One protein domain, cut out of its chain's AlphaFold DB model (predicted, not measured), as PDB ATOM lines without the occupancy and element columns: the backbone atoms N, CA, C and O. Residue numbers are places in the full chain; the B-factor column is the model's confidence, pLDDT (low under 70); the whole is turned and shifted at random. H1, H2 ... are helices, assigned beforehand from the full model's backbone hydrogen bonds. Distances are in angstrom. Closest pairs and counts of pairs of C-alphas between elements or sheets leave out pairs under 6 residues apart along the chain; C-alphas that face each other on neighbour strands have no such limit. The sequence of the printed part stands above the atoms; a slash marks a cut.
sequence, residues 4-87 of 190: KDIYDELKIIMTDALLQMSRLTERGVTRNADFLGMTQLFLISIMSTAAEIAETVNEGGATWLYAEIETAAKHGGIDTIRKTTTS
ATOM      1  N   LYS A   4      54.315 -12.975 -41.277       73.88
ATOM      2  CA  LYS A   4      54.431 -14.366 -40.838       73.88
ATOM      3  C   LYS A   4      55.564 -14.555 -39.823       73.88
ATOM      4  O   LYS A   4      55.340 -15.208 -38.811       73.88
ATOM      5  N   ASP A   5      56.719 -13.937 -40.061       78.94
ATOM      6  CA  ASP A   5      57.877 -14.033 -39.161       78.94
ATOM      7  C   ASP A   5      57.566 -13.412 -37.790       78.94
ATOM      8  O   ASP A   5      57.909 -13.989 -36.764       78.94
ATOM      9  N   ILE A   6      56.830 -12.291 -37.771       76.06
ATOM     10  CA  ILE A   6      56.362 -11.642 -36.534       76.06
ATOM     11  C   ILE A   6      55.430 -12.573 -35.748       76.06
ATOM     12  O   ILE A   6      55.572 -12.719 -34.538       76.06
ATOM     13  N   TYR A   7      54.477 -13.226 -36.422       73.50
ATOM     14  CA  TYR A   7      53.552 -14.154 -35.764       73.50
ATOM     15  C   TYR A   7      54.254 -15.382 -35.181       73.50
ATOM     16  O   TYR A   7      53.869 -15.858 -34.112       73.50
ATOM     17  N   ASP A   8      55.252 -15.916 -35.882       77.62
ATOM     18  CA  ASP A   8      55.988 -17.091 -35.421       77.62
ATOM     19  C   ASP A   8      56.902 -16.743 -34.231       77.62
ATOM     20  O   ASP A   8      56.941 -17.493 -33.256       77.62
ATOM     21  N   GLU A   9      57.536 -15.568 -34.238       83.88
ATOM     22  CA  GLU A   9      58.288 -15.049 -33.089       83.88
ATOM     23  C   GLU A   9      57.384 -14.830 -31.864       83.88
ATOM     24  O   GLU A   9      57.697 -15.276 -30.758       83.88
ATOM     25  N   LEU A  10      56.207 -14.233 -32.067       78.75
ATOM     26  CA  LEU A  10      55.251 -13.960 -30.994       78.75
ATOM     27  C   LEU A  10      54.744 -15.256 -30.339       78.75
ATOM     28  O   LEU A  10      54.671 -15.346 -29.113       78.75
ATOM     29  N   LYS A  11      54.486 -16.306 -31.131       77.56
ATOM     30  CA  LYS A  11      54.143 -17.640 -30.604       77.56
ATOM     31  C   LYS A  11      55.249 -18.238 -29.746       77.56
ATOM     32  O   LYS A  11      54.945 -18.859 -28.727       77.56
ATOM     33  N   ILE A  12      56.509 -18.088 -30.154       83.94
ATOM     34  CA  ILE A  12      57.655 -18.610 -29.402       83.94
ATOM     35  C   ILE A  12      57.737 -17.915 -28.042       83.94
ATOM     36  O   ILE A  12      57.808 -18.598 -27.024       83.94
ATOM     37  N   ILE A  13      57.633 -16.582 -28.019       84.12
ATOM     38  CA  ILE A  13      57.654 -15.787 -26.781       84.12
ATOM     39  C   ILE A  13      56.516 -16.208 -25.844       84.12
ATOM     40  O   ILE A  13      56.745 -16.467 -24.663       84.12
ATOM     41  N   MET A  14      55.292 -16.339 -26.368       81.19
ATOM     42  CA  MET A  14      54.136 -16.772 -25.575       81.19
ATOM     43  C   MET A  14      54.315 -18.186 -25.014       81.19
ATOM     44  O   MET A  14      54.014 -18.438 -23.848       81.19
ATOM     45  N   THR A  15      54.819 -19.110 -25.834       81.38
ATOM     46  CA  THR A  15      55.044 -20.504 -25.426       81.38
ATOM     47  C   THR A  15      56.103 -20.588 -24.330       81.38
ATOM     48  O   THR A  15      55.918 -21.314 -23.353       81.38
ATOM     49  N   ASP A  16      57.190 -19.826 -24.456       85.44
ATOM     50  CA  ASP A  16      58.252 -19.801 -23.454       85.44
ATOM     51  C   ASP A  16      57.767 -19.206 -22.124       85.44
ATOM     52  O   ASP A  16      57.991 -19.798 -21.067       85.44
ATOM     53  N   ALA A  17      57.001 -18.112 -22.162       81.25
ATOM     54  CA  ALA A  17      56.412 -17.516 -20.963       81.25
ATOM     55  C   ALA A  17      55.481 -18.494 -20.215       81.25
ATOM     56  O   ALA A  17      55.555 -18.615 -18.990       81.25
ATOM     57  N   LEU A  18      54.658 -19.257 -20.944       78.62
ATOM     58  CA  LEU A  18      53.790 -20.288 -20.362       78.62
ATOM     59  C   LEU A  18      54.588 -21.454 -19.758       78.62
ATOM     60  O   LEU A  18      54.255 -21.936 -18.674       78.62
ATOM     61  N   LEU A  19      55.666 -21.889 -20.417       81.31
ATOM     62  CA  LEU A  19      56.559 -22.925 -19.889       81.31
ATOM     63  C   LEU A  19      57.265 -22.468 -18.608       81.31
ATOM     64  O   LEU A  19      57.402 -23.249 -17.663       81.31
ATOM     65  N   GLN A  20      57.702 -21.210 -18.552       79.75
ATOM     66  CA  GLN A  20      58.282 -20.627 -17.344       79.75
ATOM     67  C   GLN A  20      57.260 -20.579 -16.200       79.75
ATOM     68  O   GLN A  20      57.596 -20.953 -15.076       79.75
ATOM     69  N   MET A  21      56.007 -20.218 -16.489       75.44
ATOM     70  CA  MET A  21      54.920 -20.234 -15.506       75.44
ATOM     71  C   MET A  21      54.669 -21.648 -14.950       75.44
ATOM     72  O   MET A  21      54.648 -21.814 -13.731       75.44
ATOM     73  N   SER A  22      54.596 -22.676 -15.808       73.50
ATOM     74  CA  SER A  22      54.460 -24.086 -15.382       73.50
ATOM     75  C   SER A  22      55.578 -24.497 -14.421       73.50
ATOM     76  O   SER A  22      55.329 -25.024 -13.336       73.50
ATOM     77  N   ARG A  23      56.828 -24.167 -14.766       76.75
ATOM     78  CA  ARG A  23      58.004 -24.486 -13.942       76.75
ATOM     79  C   ARG A  23      57.984 -23.785 -12.585       76.75
ATOM     80  O   ARG A  23      58.453 -24.360 -11.606       76.75
ATOM     81  N   LEU A  24      57.483 -22.551 -12.511       70.50
ATOM     82  CA  LEU A  24      57.336 -21.828 -11.242       70.50
ATOM     83  C   LEU A  24      56.290 -22.491 -10.346       70.50
ATOM     84  O   LEU A  24      56.512 -22.626  -9.145       70.50
ATOM     85  N   THR A  25      55.202 -22.984 -10.935       67.25
ATOM     86  CA  THR A  25      54.152 -23.691 -10.196       67.25
ATOM     87  C   THR A  25      54.526 -25.118  -9.791       67.25
ATOM     88  O   THR A  25      54.071 -25.587  -8.757       67.25
ATOM     89  N   GLU A  26      55.418 -25.785 -10.530       68.75
ATOM     90  CA  GLU A  26      55.973 -27.103 -10.173       68.75
ATOM     91  C   GLU A  26      57.013 -27.032  -9.039       68.75
ATOM     92  O   GLU A  26      57.225 -28.008  -8.320       68.75
ATOM     93  N   ARG A  27      57.685 -25.883  -8.872       66.94
ATOM     94  CA  ARG A  27      58.745 -25.678  -7.865       66.94
ATOM     95  C   ARG A  27      58.222 -25.255  -6.489       66.94
ATOM     96  O   ARG A  27      58.970 -25.343  -5.517       66.94
ATOM     97  N   GLY A  28      56.970 -24.810  -6.395       57.62
ATOM     98  CA  GLY A  28      56.289 -24.493  -5.140       57.62
ATOM     99  C   GLY A  28      55.334 -25.618  -4.746       57.62
ATOM    100  O   GLY A  28      54.433 -25.960  -5.504       57.62
ATOM    101  N   VAL A  29      55.511 -26.205  -3.560       58.41
ATOM    102  CA  VAL A  29      54.552 -27.157  -2.971       58.41
ATOM    103  C   VAL A  29      53.236 -26.417  -2.711       58.41
ATOM    104  O   VAL A  29      53.059 -25.852  -1.637       58.41
ATOM    105  N   THR A  30      52.324 -26.359  -3.681       53.97
ATOM    106  CA  THR A  30      51.124 -25.516  -3.562       53.97
ATOM    107  C   THR A  30      49.942 -26.075  -4.349       53.97
ATOM    108  O   THR A  30      50.094 -26.747  -5.367       53.97
ATOM    109  N   ARG A  31      48.744 -25.893  -3.791       63.12
ATOM    110  CA  ARG A  31      47.494 -26.549  -4.203       63.12
ATOM    111  C   ARG A  31      47.050 -25.991  -5.564       63.12
ATOM    112  O   ARG A  31      47.397 -24.869  -5.901       63.12
ATOM    113  N   ASN A  32      46.198 -26.711  -6.303       59.34
ATOM    114  CA  ASN A  32      45.586 -26.244  -7.569       59.34
ATOM    115  C   ASN A  32      45.063 -24.785  -7.539       59.34
ATOM    116  O   ASN A  32      45.006 -24.135  -8.580       59.34
ATOM    117  N   ALA A  33      44.694 -24.268  -6.361       59.62
ATOM    118  CA  ALA A  33      44.261 -22.886  -6.158       59.62
ATOM    119  C   ALA A  33      45.345 -21.836  -6.487       59.62
ATOM    120  O   ALA A  33      45.020 -20.781  -7.027       59.62
ATOM    121  N   ASP A  34      46.620 -22.130  -6.225       70.56
ATOM    122  CA  ASP A  34      47.727 -21.181  -6.410       70.56
ATOM    123  C   ASP A  34      48.139 -21.071  -7.887       70.56
ATOM    124  O   ASP A  34      48.463 -19.986  -8.370       70.56
ATOM    125  N   PHE A  35      48.039 -22.175  -8.638       74.00
ATOM    126  CA  PHE A  35      48.242 -22.180 -10.091       74.00
ATOM    127  C   PHE A  35      47.198 -21.320 -10.808       74.00
ATOM    128  O   PHE A  35      47.545 -20.516 -11.677       74.00
ATOM    129  N   LEU A  36      45.922 -21.464 -10.432       73.25
ATOM    130  CA  LEU A  36      44.837 -20.701 -11.043       73.25
ATOM    131  C   LEU A  36      44.984 -19.201 -10.752       73.25
ATOM    132  O   LEU A  36      44.871 -18.397 -11.673       73.25
ATOM    133  N   GLY A  37      45.314 -18.835  -9.509       79.06
ATOM    134  CA  GLY A  37      45.560 -17.443  -9.124       79.06
ATOM    135  C   GLY A  37      46.750 -16.816  -9.858       79.06
ATOM    136  O   GLY A  37      46.641 -15.705 -10.372       79.06
ATOM    137  N   MET A  38      47.868 -17.541  -9.982       76.81
ATOM    138  CA  MET A  38      49.031 -17.065 -10.743       76.81
ATOM    139  C   MET A  38      48.734 -16.928 -12.237       76.81
ATOM    140  O   MET A  38      49.097 -15.922 -12.845       76.81
ATOM    141  N   THR A  39      48.024 -17.898 -12.817       78.31
ATOM    142  CA  THR A  39      47.605 -17.847 -14.226       78.31
ATOM    143  C   THR A  39      46.674 -16.663 -14.477       78.31
ATOM    144  O   THR A  39      46.841 -15.940 -15.457       78.31
ATOM    145  N   GLN A  40      45.724 -16.415 -13.571       80.62
ATOM    146  CA  GLN A  40      44.823 -15.270 -13.651       80.62
ATOM    147  C   GLN A  40      45.594 -13.946 -13.601       80.62
ATOM    148  O   GLN A  40      45.384 -13.091 -14.459       80.62
ATOM    149  N   LEU A  41      46.513 -13.782 -12.643       81.00
ATOM    150  CA  LEU A  41      47.329 -12.571 -12.521       81.00
ATOM    151  C   LEU A  41      48.171 -12.329 -13.784       81.00
ATOM    152  O   LEU A  41      48.239 -11.204 -14.282       81.00
ATOM    153  N   PHE A  42      48.785 -13.386 -14.317       83.12
ATOM    154  CA  PHE A  42      49.583 -13.332 -15.537       83.12
ATOM    155  C   PHE A  42      48.751 -12.878 -16.743       83.12
ATOM    156  O   PHE A  42      49.126 -11.924 -17.426       83.12
ATOM    157  N   LEU A  43      47.592 -13.505 -16.970       84.38
ATOM    158  CA  LEU A  43      46.700 -13.159 -18.078       84.38
ATOM    159  C   LEU A  43      46.173 -11.726 -17.957       84.38
ATOM    160  O   LEU A  43      46.239 -10.980 -18.931       84.38
ATOM    161  N   ILE A  44      45.728 -11.309 -16.766       85.00
ATOM    162  CA  ILE A  44      45.268  -9.933 -16.523       85.00
ATOM    163  C   ILE A  44      46.384  -8.929 -16.817       85.00
ATOM    164  O   ILE A  44      46.131  -7.906 -17.455       85.00
ATOM    165  N   SER A  45      47.617  -9.223 -16.399       82.56
ATOM    166  CA  SER A  45      48.762  -8.333 -16.623       82.56
ATOM    167  C   SER A  45      49.069  -8.175 -18.114       82.56
ATOM    168  O   SER A  45      49.252  -7.054 -18.588       82.56
ATOM    169  N   ILE A  46      49.064  -9.278 -18.874       86.69
ATOM    170  CA  ILE A  46      49.272  -9.248 -20.329       86.69
ATOM    171  C   ILE A  46      48.152  -8.480 -21.024       86.69
ATOM    172  O   ILE A  46      48.434  -7.601 -21.834       86.69
ATOM    173  N   MET A  47      46.892  -8.792 -20.705       85.56
ATOM    174  CA  MET A  47      45.731  -8.147 -21.318       85.56
ATOM    175  C   MET A  47      45.725  -6.640 -21.059       85.56
ATOM    176  O   MET A  47      45.501  -5.868 -21.986       85.56
ATOM    177  N   SER A  48      46.012  -6.222 -19.826       84.69
ATOM    178  CA  SER A  48      46.030  -4.802 -19.450       84.69
ATOM    179  C   SER A  48      47.168  -4.056 -20.145       84.69
ATOM    180  O   SER A  48      46.930  -3.024 -20.759       84.69
ATOM    181  N   THR A  49      48.377  -4.629 -20.162       88.12
ATOM    182  CA  THR A  49      49.527  -4.025 -20.860       88.12
ATOM    183  C   THR A  49      49.271  -3.913 -22.367       88.12
ATOM    184  O   THR A  49      49.584  -2.899 -22.985       88.12
ATOM    185  N   ALA A  50      48.681  -4.943 -22.981       86.69
ATOM    186  CA  ALA A  50      48.333  -4.916 -24.400       86.69
ATOM    187  C   ALA A  50      47.259  -3.862 -24.707       86.69
ATOM    188  O   ALA A  50      47.367  -3.169 -25.717       86.69
ATOM    189  N   ALA A  51      46.253  -3.721 -23.839       83.38
ATOM    190  CA  ALA A  51      45.208  -2.714 -23.972       83.38
ATOM    191  C   ALA A  51      45.775  -1.291 -23.854       83.38
ATOM    192  O   ALA A  51      45.462  -0.450 -24.688       83.38
ATOM    193  N   GLU A  52      46.670  -1.043 -22.894       85.44
ATOM    194  CA  GLU A  52      47.370   0.240 -22.757       85.44
ATOM    195  C   GLU A  52      48.162   0.586 -24.023       85.44
ATOM    196  O   GLU A  52      48.020   1.683 -24.560       85.44
ATOM    197  N   ILE A  53      48.948  -0.360 -24.551       87.06
ATOM    198  CA  ILE A  53      49.695  -0.157 -25.800       87.06
ATOM    199  C   ILE A  53      48.734   0.126 -26.960       87.06
ATOM    200  O   ILE A  53      48.975   1.053 -27.734       87.06
ATOM    201  N   ALA A  54      47.645  -0.634 -27.087       84.00
ATOM    202  CA  ALA A  54      46.658  -0.429 -28.144       84.00
ATOM    203  C   ALA A  54      46.039   0.973 -28.073       84.00
ATOM    204  O   ALA A  54      45.956   1.640 -29.102       84.00
ATOM    205  N   GLU A  55      45.695   1.441 -26.873       86.56
ATOM    206  CA  GLU A  55      45.145   2.779 -26.645       86.56
ATOM    207  C   GLU A  55      46.141   3.887 -27.013       86.56
ATOM    208  O   GLU A  55      45.759   4.906 -27.581       86.56
ATOM    209  N   THR A  56      47.442   3.679 -26.763       84.44
ATOM    210  CA  THR A  56      48.466   4.657 -27.178       84.44
ATOM    211  C   THR A  56      48.618   4.777 -28.693       84.44
ATOM    212  O   THR A  56      49.060   5.814 -29.186       84.44
ATOM    213  N   VAL A  57      48.283   3.719 -29.437       86.25
ATOM    214  CA  VAL A  57      48.410   3.676 -30.899       86.25
ATOM    215  C   VAL A  57      47.123   4.139 -31.579       86.25
ATOM    216  O   VAL A  57      47.188   4.799 -32.616       86.25
ATOM    217  N   ASN A  58      45.965   3.786 -31.022       81.06
ATOM    218  CA  ASN A  58      44.659   4.119 -31.568       81.06
ATOM    219  C   ASN A  58      43.641   4.333 -30.441       81.06
ATOM    220  O   ASN A  58      43.449   3.446 -29.610       81.06
ATOM    221  N   GLU A  59      42.957   5.476 -30.457       79.06
ATOM    222  CA  GLU A  59      41.893   5.793 -29.498       79.06
ATOM    223  C   GLU A  59      40.772   4.741 -29.577       79.06
ATOM    224  O   GLU A  59      40.303   4.387 -30.663       79.06
ATOM    225  N   GLY A  60      40.372   4.196 -28.426       79.62
ATOM    226  CA  GLY A  60      39.415   3.088 -28.325       79.62
ATOM    227  C   GLY A  60      40.004   1.704 -28.631       79.62
ATOM    228  O   GLY A  60      39.271   0.707 -28.647       79.62
ATOM    229  N   GLY A  61      41.317   1.609 -28.865       79.19
ATOM    230  CA  GLY A  61      42.027   0.356 -29.102       79.19
ATOM    231  C   GLY A  61      41.930  -0.617 -27.925       79.19
ATOM    232  O   GLY A  61      41.765  -1.820 -28.150       79.19
ATOM    233  N   ALA A  62      41.952  -0.118 -26.684       80.38
ATOM    234  CA  ALA A  62      41.756  -0.938 -25.488       80.38
ATOM    235  C   ALA A  62      40.366  -1.585 -25.471       80.38
ATOM    236  O   ALA A  62      40.237  -2.794 -25.269       80.38
ATOM    237  N   THR A  63      39.321  -0.792 -25.729       81.50
ATOM    238  CA  THR A  63      37.929  -1.263 -25.756       81.50
ATOM    239  C   THR A  63      37.729  -2.340 -26.815       81.50
ATOM    240  O   THR A  63      37.128  -3.378 -26.535       81.50
ATOM    241  N   TRP A  64      38.277  -2.127 -28.013       80.69
ATOM    242  CA  TRP A  64      38.233  -3.118 -29.082       80.69
ATOM    243  C   TRP A  64      38.935  -4.425 -28.683       80.69
ATOM    244  O   TRP A  64      38.363  -5.506 -28.834       80.69
ATOM    245  N   LEU A  65      40.140  -4.336 -28.111       83.62
ATOM    246  CA  LEU A  65      40.924  -5.506 -27.713       83.62
ATOM    247  C   LEU A  65      40.201  -6.344 -26.645       83.62
ATOM    248  O   LEU A  65      40.174  -7.572 -26.736       83.62
ATOM    249  N   TYR A  66      39.585  -5.700 -25.650       84.94
ATOM    250  CA  TYR A  66      38.820  -6.410 -24.624       84.94
ATOM    251  C   TYR A  66      37.610  -7.144 -25.203       84.94
ATOM    252  O   TYR A  66      37.388  -8.302 -24.841       84.94
ATOM    253  N   ALA A  67      36.877  -6.524 -26.132       80.50
ATOM    254  CA  ALA A  67      35.733  -7.156 -26.787       80.50
ATOM    255  C   ALA A  67      36.145  -8.405 -27.592       80.50
ATOM    256  O   ALA A  67      35.484  -9.445 -27.521       80.50
ATOM    257  N   GLU A  68      37.271  -8.343 -28.307       79.06
ATOM    258  CA  GLU A  68      37.828  -9.488 -29.041       79.06
ATOM    259  C   GLU A  68      38.251 -10.624 -28.101       79.06
ATOM    260  O   GLU A  68      37.932 -11.792 -28.341       79.06
ATOM    261  N   ILE A  69      38.929 -10.302 -26.994       83.19
ATOM    262  CA  ILE A  69      39.370 -11.305 -26.015       83.19
ATOM    263  C   ILE A  69      38.172 -11.976 -25.342       83.19
ATOM    264  O   ILE A  69      38.149 -13.201 -25.211       83.19
ATOM    265  N   GLU A  70      37.165 -11.200 -24.942       80.25
ATOM    266  CA  GLU A  70      35.937 -11.729 -24.353       80.25
ATOM    267  C   GLU A  70      35.220 -12.671 -25.331       80.25
ATOM    268  O   GLU A  70      34.802 -13.770 -24.955       80.25
ATOM    269  N   THR A  71      35.138 -12.284 -26.603       74.75
ATOM    270  CA  THR A  71      34.532 -13.106 -27.658       74.75
ATOM    271  C   THR A  71      35.304 -14.399 -27.864       74.75
ATOM    272  O   THR A  71      34.703 -15.476 -27.882       74.75
ATOM    273  N   ALA A  72      36.632 -14.325 -27.962       75.75
ATOM    274  CA  ALA A  72      37.493 -15.494 -28.091       75.75
ATOM    275  C   ALA A  72      37.364 -16.436 -26.895       75.75
ATOM    276  O   ALA A  72      37.262 -17.649 -27.083       75.75
ATOM    277  N   ALA A  73      37.308 -15.898 -25.677       78.31
ATOM    278  CA  ALA A  73      37.113 -16.691 -24.472       78.31
ATOM    279  C   ALA A  73      35.752 -17.410 -24.478       78.31
ATOM    280  O   ALA A  73      35.692 -18.605 -24.187       78.31
ATOM    281  N   LYS A  74      34.672 -16.718 -24.874       73.12
ATOM    282  CA  LYS A  74      33.313 -17.287 -24.949       73.12
ATOM    283  C   LYS A  74      33.169 -18.368 -26.024       73.12
ATOM    284  O   LYS A  74      32.442 -19.335 -25.813       73.12
ATOM    285  N   HIS A  75      33.873 -18.239 -27.149       70.31
ATOM    286  CA  HIS A  75      33.708 -19.111 -28.319       70.31
ATOM    287  C   HIS A  75      34.793 -20.191 -28.460       70.31
ATOM    288  O   HIS A  75      34.967 -20.764 -29.533       70.31
ATOM    289  N   GLY A  76      35.520 -20.517 -27.387       67.75
ATOM    290  CA  GLY A  76      36.466 -21.640 -27.387       67.75
ATOM    291  C   GLY A  76      37.808 -21.343 -28.066       67.75
ATOM    292  O   GLY A  76      38.435 -22.252 -28.611       67.75
ATOM    293  N   GLY A  77      38.250 -20.087 -28.035       69.19
ATOM    294  CA  GLY A  77      39.589 -19.651 -28.427       69.19
ATOM    295  C   GLY A  77      39.756 -19.259 -29.899       69.19
ATOM    296  O   GLY A  77      38.856 -19.381 -30.731       69.19
ATOM    297  N   ILE A  78      40.969 -18.795 -30.219       66.19
ATOM    298  CA  ILE A  78      41.354 -18.250 -31.534       66.19
ATOM    299  C   ILE A  78      41.159 -19.268 -32.667       66.19
ATOM    300  O   ILE A  78      40.796 -18.891 -33.779       66.19
ATOM    301  N   ASP A  79      41.358 -20.562 -32.407       64.81
ATOM    302  CA  ASP A  79      41.224 -21.600 -33.434       64.81
ATOM    303  C   ASP A  79      39.774 -21.818 -33.873       64.81
ATOM    304  O   ASP A  79      39.524 -22.127 -35.041       64.81
ATOM    305  N   THR A  80      38.814 -21.636 -32.965       64.31
ATOM    306  CA  THR A  80      37.389 -21.701 -33.299       64.31
ATOM    307  C   THR A  80      36.990 -20.477 -34.109       64.31
ATOM    308  O   THR A  80      36.420 -20.646 -35.182       64.31
ATOM    309  N   ILE A  81      37.415 -19.279 -33.682       62.16
ATOM    310  CA  ILE A  81      37.229 -18.027 -34.431       62.16
ATOM    311  C   ILE A  81      37.794 -18.144 -35.850       62.16
ATOM    312  O   ILE A  81      37.112 -17.852 -36.825       62.16
ATOM    313  N   ARG A  82      39.019 -18.655 -36.001       62.75
ATOM    314  CA  ARG A  82      39.682 -18.775 -37.306       62.75
ATOM    315  C   ARG A  82      38.961 -19.739 -38.252       62.75
ATOM    316  O   ARG A  82      38.971 -19.526 -39.467       62.75
ATOM    317  N   LYS A  83      38.335 -20.793 -37.719       62.19
ATOM    318  CA  LYS A  83      37.504 -21.730 -38.493       62.19
ATOM    319  C   LYS A  83      36.202 -21.071 -38.944       62.19
ATOM    320  O   LYS A  83      35.814 -21.261 -40.096       62.19
ATOM    321  N   THR A  84      35.573 -20.252 -38.099       57.34
ATOM    322  CA  THR A  84      34.401 -19.464 -38.501       57.34
ATOM    323  C   THR A  84      34.769 -18.431 -39.564       57.34
ATOM    324  O   THR A  84      34.081 -18.383 -40.575       57.34
ATOM    325  N   THR A  85      35.906 -17.730 -39.450       56.09
ATOM    326  CA  THR A  85      36.357 -16.735 -40.450       56.09
ATOM    327  C   THR A  85      36.767 -17.335 -41.805       56.09
ATOM    328  O   THR A  85      36.754 -16.639 -42.818       56.09
ATOM    329  N   THR A  86      37.190 -18.605 -41.848       54.47
ATOM    330  CA  THR A  86      37.597 -19.288 -43.099       54.47
ATOM    331  C   THR A  86      36.444 -19.994 -43.810       54.47
ATOM    332  O   THR A  86      36.501 -20.185 -45.028       54.47
ATOM    333  N   SER A  87      35.375 -20.348 -43.094       51.50
ATOM    334  CA  SER A  87      34.076 -20.606 -43.718       51.50
ATOM    335  C   SER A  87      33.506 -19.292 -44.274       51.50
ATOM    336  O   SER A  87      33.839 -18.228 -43.777       51.50
TER     337      SER A  87
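This is residues 4 to 87 of the 190 residues of an uncharacterized protein of Legionella sp. TUM19329 (UniProt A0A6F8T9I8). Two long helices, H1 and H2, make a narrow V that comes together near the tight link between them, and a shorter helix, H3, folds back on the far part of H2. The short last helix, H4, turns off from the end of H3, and at the open end of the V residues 4 to 16 of H1 stick out with no other part beside them. The printed part has 84 residues with four named helices, in the order H1, H2, H3, H4, and no named strand, and its class is all helix. It is loose, with a radius of gyration of the C-alphas of 15.3 A, and spans 43 by 31 by 28 A.

H1, residues 4 to 27, and H2, residues 32 to 57, are a helical hairpin, running opposite ways at a shallow tilt of 30 degrees. They only just touch, with 3 pairs of C-alphas within 8 A, and with residues 21 to 25 of H1 and 34 to 39 of H2 alone. Their closest C-alphas are those of Thr 25 and Phe 35, 6.1 A apart. H2 and H3, residues 61 to 74, form a second helical hairpin and touch with 14 pairs of C-alphas within 8 A. They touch with residues 47 to 55 of H2 and 61 to 66 of H3 alone, and their closest C-alphas, those of Ala 51 and Ala 62, are 4.2 A apart. H2 and H3 run opposite ways at a tilt of 36 degrees, only just steep. H4, residues 78 to 86, is about perpendicular to H3, at 85 degrees. The two are close but not clearly touching; their closest C-alphas are those of Ala 72 and Ile 78, 5.9 A apart. H1 is apart from H3 and from H4, and H2 is apart from H4. In H1, H2, H3 and H4 every pair of O i and N i+4 is within hydrogen-bond range.

H1 begins at C-alpha 4, at (54.431, -14.366, -40.838), and is 35.1 A long from first to last C-alpha. H2, the longest helix with 26 residues, measures 38.0 A and begins at C-alpha 32, at (45.586, -26.244, -7.569). H3 measures 20.1 A. H4 measures 12.2 A and ends at C-alpha 86, at (37.597, -19.288, -43.099).

The two C-alphas farthest apart, those of Val 29 and Ser 87, are 46.1 A apart. Residues 4 to 16, 27 to 33 and 82 to 87 stand free. The printed part has no cut, and its three links are tight. The mean pLDDT of the printed part is 75.6, and residues 25 to 33 and 76 to 87 of the model are under 70.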